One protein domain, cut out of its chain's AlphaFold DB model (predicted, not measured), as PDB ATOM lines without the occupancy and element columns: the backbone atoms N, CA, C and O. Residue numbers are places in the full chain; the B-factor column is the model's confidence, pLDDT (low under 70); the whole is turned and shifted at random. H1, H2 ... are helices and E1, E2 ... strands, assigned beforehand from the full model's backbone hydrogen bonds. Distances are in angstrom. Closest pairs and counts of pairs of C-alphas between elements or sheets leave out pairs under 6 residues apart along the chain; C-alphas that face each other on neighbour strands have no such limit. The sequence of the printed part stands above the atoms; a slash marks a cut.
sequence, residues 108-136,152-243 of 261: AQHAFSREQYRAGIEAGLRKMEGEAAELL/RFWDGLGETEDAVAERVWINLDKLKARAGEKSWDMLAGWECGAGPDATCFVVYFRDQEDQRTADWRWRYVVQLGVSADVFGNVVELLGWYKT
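This is residues 108 to 136 and 152 to 243 of the 261 residues of the protein "Putative fad binding domain-containing protein" of Eutypa lata (strain UCR-EL1) (UniProt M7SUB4). A strongly twisted sheet of four strands, E1 to E4, makes the core, with the short helix H3 packed on one face and H4 on the opposite face. The longer helix H1 and the short H2 make a pair set off to one side, and they graze the sheet with residues 121 to 124 and 164 to 167. The printed part has 121 residues, with four named helices and four named strands that follow along the chain as H1 H2 H3 E1 E2 E3 E4 H4, and the class is mixed, helices and strands. The sheet's order is E1 E2 E3 E4, all antiparallel. The whole is compact, with a radius of gyration of the C-alphas of 14.4 A and spans of 45 by 34 by 24 A.

H1, residues 109 to 124, runs 22.0 A from C-alpha 109 at (59.279, 116.001, 2.141). Across the cut follow H2, residues 161 to 167, 10.2 A, and H3, residues 172 to 179, 10.2 A. E1, residues 184 to 194, spans 22.8 A from C-alpha 184 at (22.355, 116.688, 12.792) and bends by 90 degrees at residue 187. E2, residues 198 to 207, spans 23.4 A and bends by 79 degrees at residue 204. E3, residues 217 to 224, spans 22.1 A, and E4, residues 227 to 231, 13.4 A. H4, residues 234 to 241, 10.0 A, ends at C-alpha 241 at (41.303, 130.464, 16.815).

The strands form a meander, each the antiparallel neighbour of the one before, and each successive pair is a hairpin. Within hydrogen-bond range are N 187 and O 204 of E1 and E2, 3.0 A, N 201 and O 221 of E2 and E3, 2.8 A, and N 229 and O 222 of E3 and E4, 2.8 A. H3 and H4 on opposite faces of the sheet give three layers. The closest C-alphas of H3 and E4 are those of Ala 179 and Ala 228, 5.1 A. H4 is at a height of 9.2 A over the sheet and runs along the strands, at 13 degrees to E4 on the local plane; C-alphas 231 and 237 are the closest of E4 and H4, 5.8 A. H1 and H2 touch, closest at C-alphas 120 and 161, 4.0 A, at a steep tilt of 51 degrees, the same way. Every O i to N i+4 pair is within hydrogen-bond range in H1, H3 and H4; in H2 2 of 3 are.

The C-alphas farthest apart, of Ala 108 and Glu 209, are 46.2 A apart. Residues 137 to 151 are not printed; C-alphas 136 and 152 are 7.8 A apart across this cut. Of the links printed whole, none is long. Mean pLDDT of the printed part is 73.2, and 41 residues are under 70, among them 123 to 136.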
ATOM      1  N   ALA A 108      60.222 119.345  -0.545       58.81
ATOM      2  CA  ALA A 108      59.873 118.020  -1.064       58.81
ATOM      3  C   ALA A 108      59.178 117.133  -0.025       58.81
ATOM      4  O   ALA A 108      58.117 116.585  -0.296       58.81
ATOM      5  N   GLN A 109      59.759 116.988   1.169       54.19
ATOM      6  CA  GLN A 109      59.279 116.001   2.141       54.19
ATOM      7  C   GLN A 109      58.004 116.450   2.854       54.19
ATOM      8  O   GLN A 109      57.096 115.648   3.029       54.19
ATOM      9  N   HIS A 110      57.889 117.735   3.191       61.06
ATOM     10  CA  HIS A 110      56.655 118.263   3.771       61.06
ATOM     11  C   HIS A 110      55.544 118.374   2.730       61.06
ATOM     12  O   HIS A 110      54.400 118.067   3.044       61.06
ATOM     13  N   ALA A 111      55.854 118.759   1.487       66.25
ATOM     14  CA  ALA A 111      54.864 118.718   0.412       66.25
ATOM     15  C   ALA A 111      54.389 117.281   0.156       66.25
ATOM     16  O   ALA A 111      53.194 117.056   0.010       66.25
ATOM     17  N   PHE A 112      55.304 116.309   0.192       69.44
ATOM     18  CA  PHE A 112      54.975 114.891   0.102       69.44
ATOM     19  C   PHE A 112      54.083 114.429   1.261       69.44
ATOM     20  O   PHE A 112      53.054 113.817   1.010       69.44
ATOM     21  N   SER A 113      54.412 114.762   2.513       68.25
ATOM     22  CA  SER A 113      53.570 114.435   3.673       68.25
ATOM     23  C   SER A 113      52.193 115.101   3.617       68.25
ATOM     24  O   SER A 113      51.199 114.457   3.936       68.25
ATOM     25  N   ARG A 114      52.096 116.352   3.146       71.44
ATOM     26  CA  ARG A 114      50.803 117.023   2.927       71.44
ATOM     27  C   ARG A 114      49.988 116.340   1.842       71.44
ATOM     28  O   ARG A 114      48.784 116.178   2.008       71.44
ATOM     29  N   GLU A 115      50.636 115.937   0.754       73.00
ATOM     30  CA  GLU A 115      49.972 115.202  -0.317       73.00
ATOM     31  C   GLU A 115      49.520 113.824   0.169       73.00
ATOM     32  O   GLU A 115      48.406 113.426  -0.133       73.00
ATOM     33  N   GLN A 116      50.309 113.127   0.992       75.12
ATOM     34  CA  GLN A 116      49.892 111.870   1.619       75.12
ATOM     35  C   GLN A 116      48.730 112.058   2.597       75.12
ATOM     36  O   GLN A 116      47.804 111.253   2.603       75.12
ATOM     37  N   TYR A 117      48.748 113.125   3.397       71.88
ATOM     38  CA  TYR A 117      47.643 113.462   4.289       71.88
ATOM     39  C   TYR A 117      46.376 113.758   3.497       71.88
ATOM     40  O   TYR A 117      45.329 113.172   3.757       71.88
ATOM     41  N   ARG A 118      46.477 114.601   2.467       74.12
ATOM     42  CA  ARG A 118      45.375 114.886   1.551       74.12
ATOM     43  C   ARG A 118      44.865 113.614   0.886       74.12
ATOM     44  O   ARG A 118      43.669 113.359   0.952       74.12
ATOM     45  N   ALA A 119      45.747 112.824   0.282       71.62
ATOM     46  CA  ALA A 119      45.398 111.575  -0.376       71.62
ATOM     47  C   ALA A 119      44.721 110.611   0.601       71.62
ATOM     48  O   ALA A 119      43.749 109.974   0.228       71.62
ATOM     49  N   GLY A 120      45.155 110.564   1.864       69.94
ATOM     50  CA  GLY A 120      44.552 109.722   2.894       69.94
ATOM     51  C   GLY A 120      43.160 110.207   3.282       69.94
ATOM     52  O   GLY A 120      42.223 109.410   3.349       69.94
ATOM     53  N   ILE A 121      42.994 111.524   3.446       70.12
ATOM     54  CA  ILE A 121      41.682 112.143   3.636       70.12
ATOM     55  C   ILE A 121      40.783 111.831   2.435       70.12
ATOM     56  O   ILE A 121      39.706 111.289   2.634       70.12
ATOM     57  N   GLU A 122      41.217 112.075   1.200       70.25
ATOM     58  CA  GLU A 122      40.458 111.797  -0.029       70.25
ATOM     59  C   GLU A 122      40.147 110.303  -0.216       70.25
ATOM     60  O   GLU A 122      39.039 109.948  -0.619       70.25
ATOM     61  N   ALA A 123      41.093 109.415   0.101       68.88
ATOM     62  CA  ALA A 123      40.937 107.966   0.038       68.88
ATOM     63  C   ALA A 123      39.892 107.486   1.049       68.88
ATOM     64  O   ALA A 123      38.980 106.741   0.676       68.88
ATOM     65  N   GLY A 124      39.972 107.966   2.294       60.03
ATOM     66  CA  GLY A 124      38.954 107.733   3.316       60.03
ATOM     67  C   GLY A 124      37.610 108.374   2.956       60.03
ATOM     68  O   GLY A 124      36.560 107.790   3.221       60.03
ATOM     69  N   LEU A 125      37.638 109.532   2.289       64.94
ATOM     70  CA  LEU A 125      36.487 110.321   1.855       64.94
ATOM     71  C   LEU A 125      35.978 109.957   0.460       64.94
ATOM     72  O   LEU A 125      35.202 110.744  -0.070       64.94
ATOM     73  N   ARG A 126      36.324 108.821  -0.166       56.06
ATOM     74  CA  ARG A 126      35.792 108.420  -1.493       56.06
ATOM     75  C   ARG A 126      34.250 108.236  -1.515       56.06
ATOM     76  O   ARG A 126      33.742 107.134  -1.694       56.06
ATOM     77  N   LYS A 127      33.469 109.299  -1.301       49.72
ATOM     78  CA  LYS A 127      32.891 110.216  -2.300       49.72
ATOM     79  C   LYS A 127      32.992 111.668  -1.777       49.72
ATOM     80  O   LYS A 127      32.188 111.999  -0.914       49.72
ATOM     81  N   MET A 128      33.883 112.513  -2.307       44.75
ATOM     82  CA  MET A 128      33.734 113.979  -2.495       44.75
ATOM     83  C   MET A 128      35.092 114.625  -2.828       44.75
ATOM     84  O   MET A 128      36.102 114.274  -2.232       44.75
ATOM     85  N   GLU A 129      35.096 115.554  -3.789       34.97
ATOM     86  CA  GLU A 129      36.281 116.276  -4.284       34.97
ATOM     87  C   GLU A 129      36.534 117.573  -3.488       34.97
ATOM     88  O   GLU A 129      35.585 118.285  -3.148       34.97
ATOM     89  N   GLY A 130      37.805 117.910  -3.231       38.91
ATOM     90  CA  GLY A 130      38.237 119.201  -2.675       38.91
ATOM     91  C   GLY A 130      39.768 119.348  -2.637       38.91
ATOM     92  O   GLY A 130      40.475 118.368  -2.436       38.91
ATOM     93  N   GLU A 131      40.280 120.562  -2.860       35.38
ATOM     94  CA  GLU A 131      41.717 120.882  -2.972       35.38
ATOM     95  C   GLU A 131      42.356 121.379  -1.649       35.38
ATOM     96  O   GLU A 131      41.664 121.729  -0.694       35.38
ATOM     97  N   ALA A 132      43.697 121.363  -1.610       37.06
ATOM     98  CA  ALA A 132      44.584 121.461  -0.439       37.06
ATOM     99  C   ALA A 132      44.564 122.795   0.353       37.06
ATOM    100  O   ALA A 132      44.294 123.858  -0.200       37.06
ATOM    101  N   ALA A 133      44.936 122.739   1.647       42.06
ATOM    102  CA  ALA A 133      44.957 123.866   2.596       42.06
ATOM    103  C   ALA A 133      46.353 124.146   3.210       42.06
ATOM    104  O   ALA A 133      47.195 123.253   3.323       42.06
ATOM    105  N   GLU A 134      46.587 125.400   3.618       41.53
ATOM    106  CA  GLU A 134      47.793 125.863   4.329       41.53
ATOM    107  C   GLU A 134      47.782 125.511   5.835       41.53
ATOM    108  O   GLU A 134      46.726 125.267   6.419       41.53
ATOM    109  N   LEU A 135      48.965 125.495   6.470       55.72
ATOM    110  CA  LEU A 135      49.160 125.092   7.872       55.72
ATOM    111  C   LEU A 135      48.962 126.258   8.850       55.72
ATOM    112  O   LEU A 135      49.542 127.332   8.677       55.72
ATOM    113  N   LEU A 136      48.200 126.016   9.917       55.12
ATOM    114  CA  LEU A 136      47.922 126.985  10.978       55.12
ATOM    115  C   LEU A 136      48.640 126.577  12.267       55.12
ATOM    116  O   LEU A 136      48.371 125.505  12.807       55.12
ATOM    117  N   ARG A 152      47.192 122.167  18.089       77.88
ATOM    118  CA  ARG A 152      47.989 121.887  16.900       77.88
ATOM    119  C   ARG A 152      47.090 121.249  15.852       77.88
ATOM    120  O   ARG A 152      46.437 120.246  16.135       77.88
ATOM    121  N   PHE A 153      47.060 121.828  14.657       79.12
ATOM    122  CA  PHE A 153      46.420 121.195  13.510       79.12
ATOM    123  C   PHE A 153      47.366 120.170  12.883       79.12
ATOM    124  O   PHE A 153      48.580 120.376  12.837       79.12
ATOM    125  N   TRP A 154      46.806 119.046  12.445       75.12
ATOM    126  CA  TRP A 154      47.561 117.978  11.804       75.12
ATOM    127  C   TRP A 154      48.018 118.425  10.418       75.12
ATOM    128  O   TRP A 154      47.244 118.976   9.638       75.12
ATOM    129  N   ASP A 155      49.293 118.190  10.133       67.12
ATOM    130  CA  ASP A 155      49.988 118.591   8.908       67.12
ATOM    131  C   ASP A 155      50.459 117.382   8.082       67.12
ATOM    132  O   ASP A 155      51.123 117.549   7.055       67.12
ATOM    133  N   GLY A 156      50.116 116.167   8.529       62.56
ATOM    134  CA  GLY A 156      50.534 114.911   7.916       62.56
ATOM    135  C   GLY A 156      51.967 114.494   8.230       62.56
ATOM    136  O   GLY A 156      52.453 113.521   7.650       62.56
ATOM    137  N   LEU A 157      52.687 115.218   9.095       64.88
ATOM    138  CA  LEU A 157      54.090 114.924   9.355       64.88
ATOM    139  C   LEU A 157      54.248 113.551  10.022       64.88
ATOM    140  O   LEU A 157      53.862 113.343  11.170       64.88
ATOM    141  N   GLY A 158      54.873 112.622   9.296       63.84
ATOM    142  CA  GLY A 158      55.104 111.253   9.765       63.84
ATOM    143  C   GLY A 158      53.890 110.326   9.662       63.84
ATOM    144  O   GLY A 158      53.975 109.188  10.120       63.84
ATOM    145  N   GLU A 159      52.791 110.773   9.051       69.19
ATOM    146  CA  GLU A 159      51.610 109.945   8.809       69.19
ATOM    147  C   GLU A 159      51.628 109.364   7.388       69.19
ATOM    148  O   GLU A 159      52.034 110.026   6.432       69.19
ATOM    149  N   THR A 160      51.194 108.111   7.241       75.94
ATOM    150  CA  THR A 160      50.975 107.487   5.929       75.94
ATOM    151  C   THR A 160      49.547 107.740   5.450       75.94
ATOM    152  O   THR A 160      48.645 107.937   6.262       75.94
ATOM    153  N   GLU A 161      49.324 107.668   4.135       76.25
ATOM    154  CA  GLU A 161      47.991 107.766   3.516       76.25
ATOM    155  C   GLU A 161      46.960 106.854   4.210       76.25
ATOM    156  O   GLU A 161      45.902 107.322   4.621       76.25
ATOM    157  N   ASP A 162      47.304 105.578   4.418       74.12
ATOM    158  CA  ASP A 162      46.428 104.593   5.067       74.12
ATOM    159  C   ASP A 162      46.080 104.980   6.514       74.12
ATOM    160  O   ASP A 162      44.920 104.898   6.918       74.12
ATOM    161  N   ALA A 163      47.065 105.452   7.291       74.31
ATOM    162  CA  ALA A 163      46.852 105.855   8.681       74.31
ATOM    163  C   ALA A 163      45.914 107.066   8.779       74.31
ATOM    164  O   ALA A 163      45.073 107.145   9.677       74.31
ATOM    165  N   VAL A 164      46.026 107.998   7.831       71.25
ATOM    166  CA  VAL A 164      45.129 109.151   7.738       71.25
ATOM    167  C   VAL A 164      43.734 108.707   7.294       71.25
ATOM    168  O   VAL A 164      42.752 109.119   7.908       71.25
ATOM    169  N   ALA A 165      43.630 107.817   6.302       68.88
ATOM    170  CA  ALA A 165      42.359 107.292   5.804       68.88
ATOM    171  C   ALA A 165      41.549 106.555   6.888       68.88
ATOM    172  O   ALA A 165      40.328 106.713   6.961       68.88
ATOM    173  N   GLU A 166      42.207 105.808   7.779       70.44
ATOM    174  CA  GLU A 166      41.555 105.152   8.921       70.44
ATOM    175  C   GLU A 166      40.931 106.156   9.913       70.44
ATOM    176  O   GLU A 166      39.910 105.861  10.538       70.44
ATOM    177  N   ARG A 167      41.486 107.372  10.025       69.12
ATOM    178  CA  ARG A 167      40.988 108.438  10.917       69.12
ATOM    179  C   ARG A 167      39.806 109.228  10.346       69.12
ATOM    180  O   ARG A 167      39.174 109.983  11.088       69.12
ATOM    181  N   VAL A 168      39.482 109.048   9.061       64.69
ATOM    182  CA  VAL A 168      38.407 109.774   8.349       64.69
ATOM    183  C   VAL A 168      36.996 109.406   8.827       64.69
ATOM    184  O   VAL A 168      36.017 110.081   8.507       64.69
ATOM    185  N   TRP A 169      36.883 108.373   9.658       61.56
ATOM    186  CA  TRP A 169      35.618 107.897  10.201       61.56
ATOM    187  C   TRP A 169      35.645 107.950  11.720       61.56
ATOM    188  O   TRP A 169      35.697 106.928  12.406       61.56
ATOM    189  N   ILE A 170      35.581 109.161  12.274       62.72
ATOM    190  CA  ILE A 170      35.270 109.292  13.698       62.72
ATOM    191  C   ILE A 170      33.924 108.617  13.948       62.72
ATOM    192  O   ILE A 170      33.034 108.640  13.101       62.72
ATOM    193  N   ASN A 171      33.754 108.028  15.131       68.75
ATOM    194  CA  ASN A 171      32.446 107.593  15.595       68.75
ATOM    195  C   ASN A 171      31.494 108.810  15.637       68.75
ATOM    196  O   ASN A 171      31.462 109.556  16.618       68.75
ATOM    197  N   LEU A 172      30.765 109.024  14.538       71.06
ATOM    198  CA  LEU A 172      29.925 110.197  14.319       71.06
ATOM    199  C   LEU A 172      28.831 110.286  15.382       71.06
ATOM    200  O   LEU A 172      28.505 111.384  15.816       71.06
ATOM    201  N   ASP A 173      28.334 109.155  15.883       71.06
ATOM    202  CA  ASP A 173      27.353 109.129  16.971       71.06
ATOM    203  C   ASP A 173      27.937 109.678  18.276       71.06
ATOM    204  O   ASP A 173      27.284 110.443  18.990       71.06
ATOM    205  N   LYS A 174      29.202 109.357  18.572       72.06
ATOM    206  CA  LYS A 174      29.922 109.917  19.723       72.06
ATOM    207  C   LYS A 174      30.146 111.421  19.563       72.06
ATOM    208  O   LYS A 174      30.038 112.147  20.551       72.06
ATOM    209  N   LEU A 175      30.441 111.891  18.350       70.81
ATOM    210  CA  LEU A 175      30.611 113.319  18.078       70.81
ATOM    211  C   LEU A 175      29.276 114.073  18.158       70.81
ATOM    212  O   LEU A 175      29.214 115.092  18.835       70.81
ATOM    213  N   LYS A 176      28.193 113.537  17.580       72.25
ATOM    214  CA  LYS A 176      26.824 114.075  17.707       72.25
ATOM    215  C   LYS A 176      26.395 114.193  19.167       72.25
ATOM    216  O   LYS A 176      25.917 115.242  19.590       72.25
ATOM    217  N   ALA A 177      26.613 113.141  19.960       71.31
ATOM    218  CA  ALA A 177      26.277 113.143  21.381       71.31
ATOM    219  C   ALA A 177      27.037 114.227  22.163       71.31
ATOM    220  O   ALA A 177      26.481 114.817  23.086       71.31
ATOM    221  N   ARG A 178      28.294 114.498  21.791       67.19
ATOM    222  CA  ARG A 178      29.146 115.522  22.417       67.19
ATOM    223  C   ARG A 178      28.856 116.937  21.931       67.19
ATOM    224  O   ARG A 178      28.954 117.861  22.724       67.19
ATOM    225  N   ALA A 179      28.481 117.098  20.666       66.31
ATOM    226  CA  ALA A 179      28.053 118.380  20.120       66.31
ATOM    227  C   ALA A 179      26.719 118.849  20.723       66.31
ATOM    228  O   ALA A 179      26.389 120.020  20.627       66.31
ATOM    229  N   GLY A 180      25.956 117.947  21.355       64.50
ATOM    230  CA  GLY A 180      24.640 118.256  21.920       64.50
ATOM    231  C   GLY A 180      23.539 118.387  20.864       64.50
ATOM    232  O   GLY A 180      22.384 118.630  21.208       64.50
ATOM    233  N   GLU A 181      23.878 118.158  19.598       69.12
ATOM    234  CA  GLU A 181      23.044 118.481  18.448       69.12
ATOM    235  C   GLU A 181      22.380 117.223  17.891       69.12
ATOM    236  O   GLU A 181      22.939 116.462  17.095       69.12
ATOM    237  N   LYS A 182      21.159 116.972  18.371       66.81
ATOM    238  CA  LYS A 182      20.379 115.774  18.026       66.81
ATOM    239  C   LYS A 182      19.776 115.828  16.621       66.81
ATOM    240  O   LYS A 182      19.417 114.775  16.099       66.81
ATOM    241  N   SER A 183      19.666 117.015  16.022       76.25
ATOM    242  CA  SER A 183      19.070 117.229  14.696       76.25
ATOM    243  C   SER A 183      20.052 117.024  13.537       76.25
ATOM    244  O   SER A 183      19.664 117.117  12.371       76.25
ATOM    245  N   TRP A 184      21.328 116.758  13.824       81.06
ATOM    246  CA  TRP A 184      22.355 116.688  12.792       81.06
ATOM    247  C   TRP A 184      22.440 115.315  12.127       81.06
ATOM    248  O   TRP A 184      22.653 114.280  12.773       81.06
ATOM    249  N   ASP A 185      22.430 115.320  10.797       81.69
ATOM    250  CA  ASP A 185      22.916 114.207   9.991       81.69
ATOM    251  C   ASP A 185      24.371 114.468   9.607       81.69
ATOM    252  O   ASP A 185      24.672 115.478   8.979       81.69
ATOM    253  N   MET A 186      25.272 113.542   9.939       79.56
ATOM    254  CA  MET A 186      26.683 113.590   9.551       79.56
ATOM    255  C   MET A 186      26.967 112.431   8.596       79.56
ATOM    256  O   MET A 186      26.541 111.308   8.869       79.56
ATOM    257  N   LEU A 187      27.681 112.698   7.504       76.12
ATOM    258  CA  LEU A 187      28.102 111.672   6.539       76.12
ATOM    259  C   LEU A 187      29.587 111.355   6.612       76.12
ATOM    260  O   LEU A 187      29.973 110.259   6.230       76.12
ATOM    261  N   ALA A 188      30.406 112.304   7.051       76.69
ATOM    262  CA  ALA A 188      31.849 112.142   7.134       76.69
ATOM    263  C   ALA A 188      32.423 113.114   8.163       76.69
ATOM    264  O   ALA A 188      31.834 114.168   8.425       76.69
ATOM    265  N   GLY A 189      33.587 112.784   8.713       78.19
ATOM    266  CA  GLY A 189      34.345 113.733   9.504       78.19
ATOM    267  C   GLY A 189      35.595 113.137  10.126       78.19
ATOM    268  O   GLY A 189      35.601 111.983  10.549       78.19
ATOM    269  N   TRP A 190      36.632 113.958  10.210       81.94
ATOM    270  CA  TRP A 190      37.931 113.577  10.747       81.94
ATOM    271  C   TRP A 190      38.405 114.585  11.783       81.94
ATOM    272  O   TRP A 190      37.951 115.730  11.842       81.94
ATOM    273  N   GLU A 191      39.321 114.131  12.622       83.06
ATOM    274  CA  GLU A 191      40.005 114.977  13.584       83.06
ATOM    275  C   GLU A 191      41.096 115.725  12.836       83.06
ATOM    276  O   GLU A 191      41.948 115.097  12.211       83.06
ATOM    277  N   CYS A 192      41.054 117.052  12.867       80.31
ATOM    278  CA  CYS A 192      42.001 117.912  12.165       80.31
ATOM    279  C   CYS A 192      43.013 118.578  13.100       80.31
ATOM    280  O   CYS A 192      43.968 119.171  12.615       80.31
ATOM    281  N   GLY A 193      42.832 118.478  14.418       82.06
ATOM    282  CA  GLY A 193      43.793 118.988  15.387       82.06
ATOM    283  C   GLY A 193      43.415 118.669  16.826       82.06
ATOM    284  O   GLY A 193      42.270 118.317  17.114       82.06
ATOM    285  N   ALA A 194      44.365 118.825  17.740       82.25
ATOM    286  CA  ALA A 194      44.118 118.712  19.174       82.25
ATOM    287  C   ALA A 194      45.065 119.602  19.991       82.25
ATOM    288  O   ALA A 194      46.155 119.955  19.548       82.25
ATOM    289  N   GLY A 195      44.627 119.956  21.194       83.25
ATOM    290  CA  GLY A 195      45.364 120.676  22.230       83.25
ATOM    291  C   GLY A 195      44.950 120.181  23.627       83.25
ATOM    292  O   GLY A 195      44.231 119.185  23.721       83.25
ATOM    293  N   PRO A 196      45.356 120.860  24.715       78.94
ATOM    294  CA  PRO A 196      45.166 120.385  26.091       78.94
ATOM    295  C   PRO A 196      43.705 120.154  26.452       78.94
ATOM    296  O   PRO A 196      43.360 119.126  27.026       78.94
ATOM    297  N   ASP A 197      42.855 121.096  26.049       82.44
ATOM    298  CA  ASP A 197      41.435 121.119  26.395       82.44
ATOM    299  C   ASP A 197      40.535 121.128  25.158       82.44
ATOM    300  O   ASP A 197      39.320 121.282  25.272       82.44
ATOM    301  N   ALA A 198      41.127 120.978  23.970       85.31
ATOM    302  CA  ALA A 198      40.461 121.181  22.695       85.31
ATOM    303  C   ALA A 198      40.739 120.031  21.723       85.31
ATOM    304  O   ALA A 198      41.884 119.640  21.516       85.31
ATOM    305  N   THR A 199      39.702 119.524  21.064       85.44
ATOM    306  CA  THR A 199      39.850 118.643  19.895       85.44
ATOM    307  C   THR A 199      39.074 119.231  18.730       85.44
ATOM    308  O   THR A 199      37.900 119.572  18.870       85.44
ATOM    309  N   CYS A 200      39.732 119.374  17.587       86.69
ATOM    310  CA  CYS A 200      39.185 119.997  16.395       86.69
ATOM    311  C   CYS A 200      38.819 118.940  15.360       86.69
ATOM    312  O   CYS A 200      39.578 118.009  15.089       86.69
ATOM    313  N   PHE A 201      37.659 119.125  14.747       85.69
ATOM    314  CA  PHE A 201      37.088 118.222  13.768       85.69
ATOM    315  C   PHE A 201      36.622 118.992  12.540       85.69
ATOM    316  O   PHE A 201      36.079 120.095  12.653       85.69
ATOM    317  N   VAL A 202      36.762 118.377  11.371       85.69
ATOM    318  CA  VAL A 202      36.062 118.794  10.155       85.69
ATOM    319  C   VAL A 202      34.976 117.768   9.891       85.69
ATOM    320  O   VAL A 202      35.250 116.573   9.850       85.69
ATOM    321  N   VAL A 203      33.736 118.223   9.739       83.69
ATOM    322  CA  VAL A 203      32.574 117.347   9.560       83.69
ATOM    323  C   VAL A 203      31.736 117.786   8.371       83.69
ATOM    324  O   VAL A 203      31.513 118.979   8.152       83.69
ATOM    325  N   TYR A 204      31.247 116.813   7.611       81.62
ATOM    326  CA  TYR A 204      30.255 117.018   6.567       81.62
ATOM    327  C   TYR A 204      28.878 116.699   7.133       81.62
ATOM    328  O   TYR A 204      28.557 115.528   7.378       81.62
ATOM    329  N   PHE A 205      28.074 117.735   7.368       82.31
ATOM    330  CA  PHE A 205      26.769 117.581   8.002       82.31
ATOM    331  C   PHE A 205      25.676 118.429   7.345       82.31
ATOM    332  O   PHE A 205      25.952 119.389   6.617       82.31
ATOM    333  N   ARG A 206      24.427 118.052   7.613       81.75
ATOM    334  CA  ARG A 206      23.230 118.876   7.410       81.75
ATOM    335  C   ARG A 206      22.397 118.883   8.689       81.75
ATOM    336  O   ARG A 206      22.359 117.885   9.410       81.75
ATOM    337  N   ASP A 207      21.740 119.997   8.960       79.69
ATOM    338  CA  ASP A 207      20.795 120.106  10.069       79.69
ATOM    339  C   ASP A 207      19.390 119.819   9.538       79.69
ATOM    340  O   ASP A 207      18.984 120.389   8.522       79.69
ATOM    341  N   GLN A 208      18.661 118.914  10.186       77.00
ATOM    342  CA  GLN A 208      17.298 118.587   9.777       77.00
ATOM    343  C   GLN A 208      16.274 119.655  10.190       77.00
ATOM    344  O   GLN A 208      15.205 119.722   9.582       77.00
ATOM    345  N   GLU A 209      16.572 120.480  11.200       75.44
ATOM    346  CA  GLU A 209      15.606 121.429  11.772       75.44
ATOM    347  C   GLU A 209      15.753 122.856  11.226       75.44
ATOM    348  O   GLU A 209      14.754 123.571  11.097       75.44
ATOM    349  N   ASP A 210      16.959 123.273  10.835       72.50
ATOM    350  CA  ASP A 210      17.178 124.580  10.211       72.50
ATOM    351  C   ASP A 210      17.135 124.485   8.673       72.50
ATOM    352  O   ASP A 210      18.007 123.945   7.993       72.50
ATOM    353  N   GLN A 211      16.090 125.079   8.087       61.59
ATOM    354  CA  GLN A 211      15.884 125.138   6.633       61.59
ATOM    355  C   GLN A 211      17.014 125.874   5.891       61.59
ATOM    356  O   GLN A 211      17.204 125.667   4.694       61.59
ATOM    357  N   ARG A 212      17.792 126.723   6.576       60.38
ATOM    358  CA  ARG A 212      18.991 127.381   6.027       60.38
ATOM    359  C   ARG A 212      20.206 126.452   6.051       60.38
ATOM    360  O   ARG A 212      21.198 126.722   5.353       60.38
ATOM    361  N   THR A 213      20.148 125.389   6.853       61.56
ATOM    362  CA  THR A 213      21.164 124.341   6.998       61.56
ATOM    363  C   THR A 213      20.803 122.980   6.387       61.56
ATOM    364  O   THR A 213      21.617 122.060   6.458       61.56
ATOM    365  N   ALA A 214      19.667 122.898   5.684       65.94
ATOM    366  CA  ALA A 214      19.136 121.672   5.076       65.94
ATOM    367  C   ALA A 214      20.062 121.007   4.033       65.94
ATOM    368  O   ALA A 214      20.035 119.785   3.868       65.94
ATOM    369  N   ASP A 215      20.901 121.794   3.350       76.88
ATOM    370  CA  ASP A 215      21.912 121.277   2.421       76.88
ATOM    371  C   ASP A 215      23.189 120.831   3.140       76.88
ATOM    372  O   ASP A 215      23.661 121.487   4.080       76.88
ATOM    373  N   TRP A 216      23.784 119.755   2.624       79.12
ATOM    374  CA  TRP A 216      25.044 119.197   3.097       79.12
ATOM    375  C   TRP A 216      26.227 120.149   2.931       79.12
ATOM    376  O   TRP A 216      26.383 120.792   1.890       79.12
ATOM    377  N   ARG A 217      27.100 120.211   3.940       80.88
ATOM    378  CA  ARG A 217      28.276 121.090   3.923       80.88
ATOM    379  C   ARG A 217      29.319 120.759   4.974       80.88
ATOM    380  O   ARG A 217      29.015 120.217   6.032       80.88
ATOM    381  N   TRP A 218      30.538 121.201   4.680       83.31
ATOM    382  CA  TRP A 218      31.666 121.182   5.598       83.31
ATOM    383  C   TRP A 218      31.535 122.236   6.686       83.31
ATOM    384  O   TRP A 218      31.132 123.382   6.433       83.31
ATOM    385  N   ARG A 219      31.858 121.813   7.903       84.25
ATOM    386  CA  ARG A 219      31.757 122.562   9.151       84.25
ATOM    387  C   ARG A 219      32.930 122.192  10.039       84.25
ATOM    388  O   ARG A 219      33.453 121.084   9.944       84.25
ATOM    389  N   TYR A 220      33.311 123.122  10.898       87.25
ATOM    390  CA  TYR A 220      34.426 122.936  11.813       87.25
ATOM    391  C   TYR A 220      33.863 122.868  13.222       87.25
ATOM    392  O   TYR A 220      33.097 123.743  13.617       87.25
ATOM    393  N   VAL A 221      34.197 121.812  13.951       87.00
ATOM    394  CA  VAL A 221      33.727 121.597  15.318       87.00
ATOM    395  C   VAL A 221      34.932 121.597  16.232       87.00
ATOM    396  O   VAL A 221      35.902 120.885  15.981       87.00
ATOM    397  N   VAL A 222      34.867 122.374  17.301       88.88
ATOM    398  CA  VAL A 222      35.880 122.376  18.352       88.88
ATOM    399  C   VAL A 222      35.220 121.876  19.619       88.88
ATOM    400  O   VAL A 222      34.352 122.535  20.178       88.88
ATOM    401  N   GLN A 223      35.636 120.706  20.082       85.06
ATOM    402  CA  GLN A 223      35.215 120.181  21.367       85.06
ATOM    403  C   GLN A 223      36.101 120.769  22.470       85.06
ATOM    404  O   GLN A 223      37.297 120.493  22.480       85.06
ATOM    405  N   LEU A 224      35.506 121.518  23.400       84.25
ATOM    406  CA  LEU A 224      36.146 122.095  24.585       84.25
ATOM    407  C   LEU A 224      35.593 121.415  25.843       84.25
ATOM    408  O   LEU A 224      34.515 121.758  26.331       84.25
ATOM    409  N   GLY A 225      36.289 120.397  26.350       80.38
ATOM    410  CA  GLY A 225      35.789 119.581  27.462       80.38
ATOM    411  C   GLY A 225      34.420 118.939  27.168       80.38
ATOM    412  O   GLY A 225      34.328 117.986  26.384       80.38
ATOM    413  N   VAL A 226      33.363 119.437  27.829       74.00
ATOM    414  CA  VAL A 226      31.968 118.962  27.688       74.00
ATOM    415  C   VAL A 226      31.122 119.775  26.703       74.00
ATOM    416  O   VAL A 226      30.008 119.356  26.399       74.00
ATOM    417  N   SER A 227      31.616 120.917  26.225       80.19
ATOM    418  CA  SER A 227      30.948 121.744  25.214       80.19
ATOM    419  C   SER A 227      31.588 121.560  23.842       80.19
ATOM    420  O   SER A 227      32.732 121.113  23.729       80.19
ATOM    421  N   ALA A 228      30.860 121.927  22.791       84.56
ATOM    422  CA  ALA A 228      31.406 122.023  21.448       84.56
ATOM    423  C   ALA A 228      30.978 123.340  20.801       84.56
ATOM    424  O   ALA A 228      29.799 123.687  20.839       84.56
ATOM    425  N   ASP A 229      31.934 124.028  20.187       87.81
ATOM    426  CA  ASP A 229      31.681 125.177  19.327       87.81
ATOM    427  C   ASP A 229      31.654 124.729  17.867       87.81
ATOM    428  O   ASP A 229      32.426 123.865  17.439       87.81
ATOM    429  N   VAL A 230      30.745 125.321  17.094       86.75
ATOM    430  CA  VAL A 230      30.468 124.929  15.711       86.75
ATOM    431  C   VAL A 230      30.612 126.145  14.818       86.75
ATOM    432  O   VAL A 230      29.867 127.114  14.941       86.75
ATOM    433  N   PHE A 231      31.539 126.066  13.873       88.88
ATOM    434  CA  PHE A 231      31.837 127.143  12.942       88.88
ATOM    435  C   PHE A 231      31.306 126.811  11.551       88.88
ATOM    436  O   PHE A 231      31.468 125.702  11.020       88.88
ATOM    437  N   GLY A 232      30.666 127.804  10.941       83.12
ATOM    438  CA  GLY A 232      30.033 127.709   9.635       83.12
ATOM    439  C   GLY A 232      31.021 127.558   8.480       83.12
ATOM    440  O   GLY A 232      30.627 127.080   7.413       83.12
ATOM    441  N   ASN A 233      32.268 127.986   8.668       85.12
ATOM    442  CA  ASN A 233      33.329 127.983   7.665       85.12
ATOM    443  C   ASN A 233      34.707 128.230   8.312       85.12
ATOM    444  O   ASN A 233      34.806 128.531   9.502       85.12
ATOM    445  N   VAL A 234      35.768 128.134   7.505       84.38
ATOM    446  CA  VAL A 234      37.157 128.321   7.956       84.38
ATOM    447  C   VAL A 234      37.459 129.753   8.413       84.38
ATOM    448  O   VAL A 234      38.290 129.942   9.291       84.38
ATOM    449  N   VAL A 235      36.768 130.765   7.878       89.62
ATOM    450  CA  VAL A 235      36.969 132.173   8.269       89.62
ATOM    451  C   VAL A 235      36.505 132.402   9.708       89.62
ATOM    452  O   VAL A 235      37.209 133.030  10.493       89.62
ATOM    453  N   GLU A 236      35.346 131.851  10.072       90.75
ATOM    454  CA  GLU A 236      34.839 131.879  11.447       90.75
ATOM    455  C   GLU A 236      35.768 131.118  12.401       90.75
ATOM    456  O   GLU A 236      36.101 131.643  13.465       90.75
ATOM    457  N   LEU A 237      36.248 129.933  11.994       89.19
ATOM    458  CA  LEU A 237      37.218 129.164  12.777       89.19
ATOM    459  C   LEU A 237      38.504 129.965  13.016       89.19
ATOM    460  O   LEU A 237      38.953 130.049  14.153       89.19
ATOM    461  N   LEU A 238      39.082 130.583  11.981       87.88
ATOM    462  CA  LEU A 238      40.279 131.428  12.098       87.88
ATOM    463  C   LEU A 238      40.046 132.634  13.017       87.88
ATOM    464  O   LEU A 238      40.916 132.999  13.809       87.88
ATOM    465  N   GLY A 239      38.859 133.240  12.923       89.81
ATOM    466  CA  GLY A 239      38.450 134.360  13.761       89.81
ATOM    467  C   GLY A 239      38.385 134.006  15.246       89.81
ATOM    468  O   GLY A 239      38.797 134.819  16.069       89.81
ATOM    469  N   TRP A 240      37.913 132.805  15.577       90.12
ATOM    470  CA  TRP A 240      37.930 132.264  16.938       90.12
ATOM    471  C   TRP A 240      39.344 131.847  17.363       90.12
ATOM    472  O   TRP A 240      39.829 132.241  18.428       90.12
ATOM    473  N   TYR A 241      40.038 131.111  16.496       87.50
ATOM    474  CA  TYR A 241      41.303 130.464  16.815       87.50
ATOM    475  C   TYR A 241      42.409 131.460  17.148       87.50
ATOM    476  O   TYR A 241      43.166 131.216  18.077       87.50
ATOM    477  N   LYS A 242      42.461 132.625  16.483       87.44
ATOM    478  CA  LYS A 242      43.467 133.666  16.778       87.44
ATOM    479  C   LYS A 242      43.431 134.199  18.216       87.44
ATOM    480  O   LYS A 242      44.387 134.838  18.637       87.44
ATOM    481  N   THR A 243      42.335 133.972  18.942       86.69
ATOM    482  CA  THR A 243      42.163 134.391  20.345       86.69
ATOM    483  C   THR A 243      42.127 133.224  21.334       86.69
ATOM    484  O   THR A 243      42.098 133.448  22.543       86.69
TER     485      THR A 243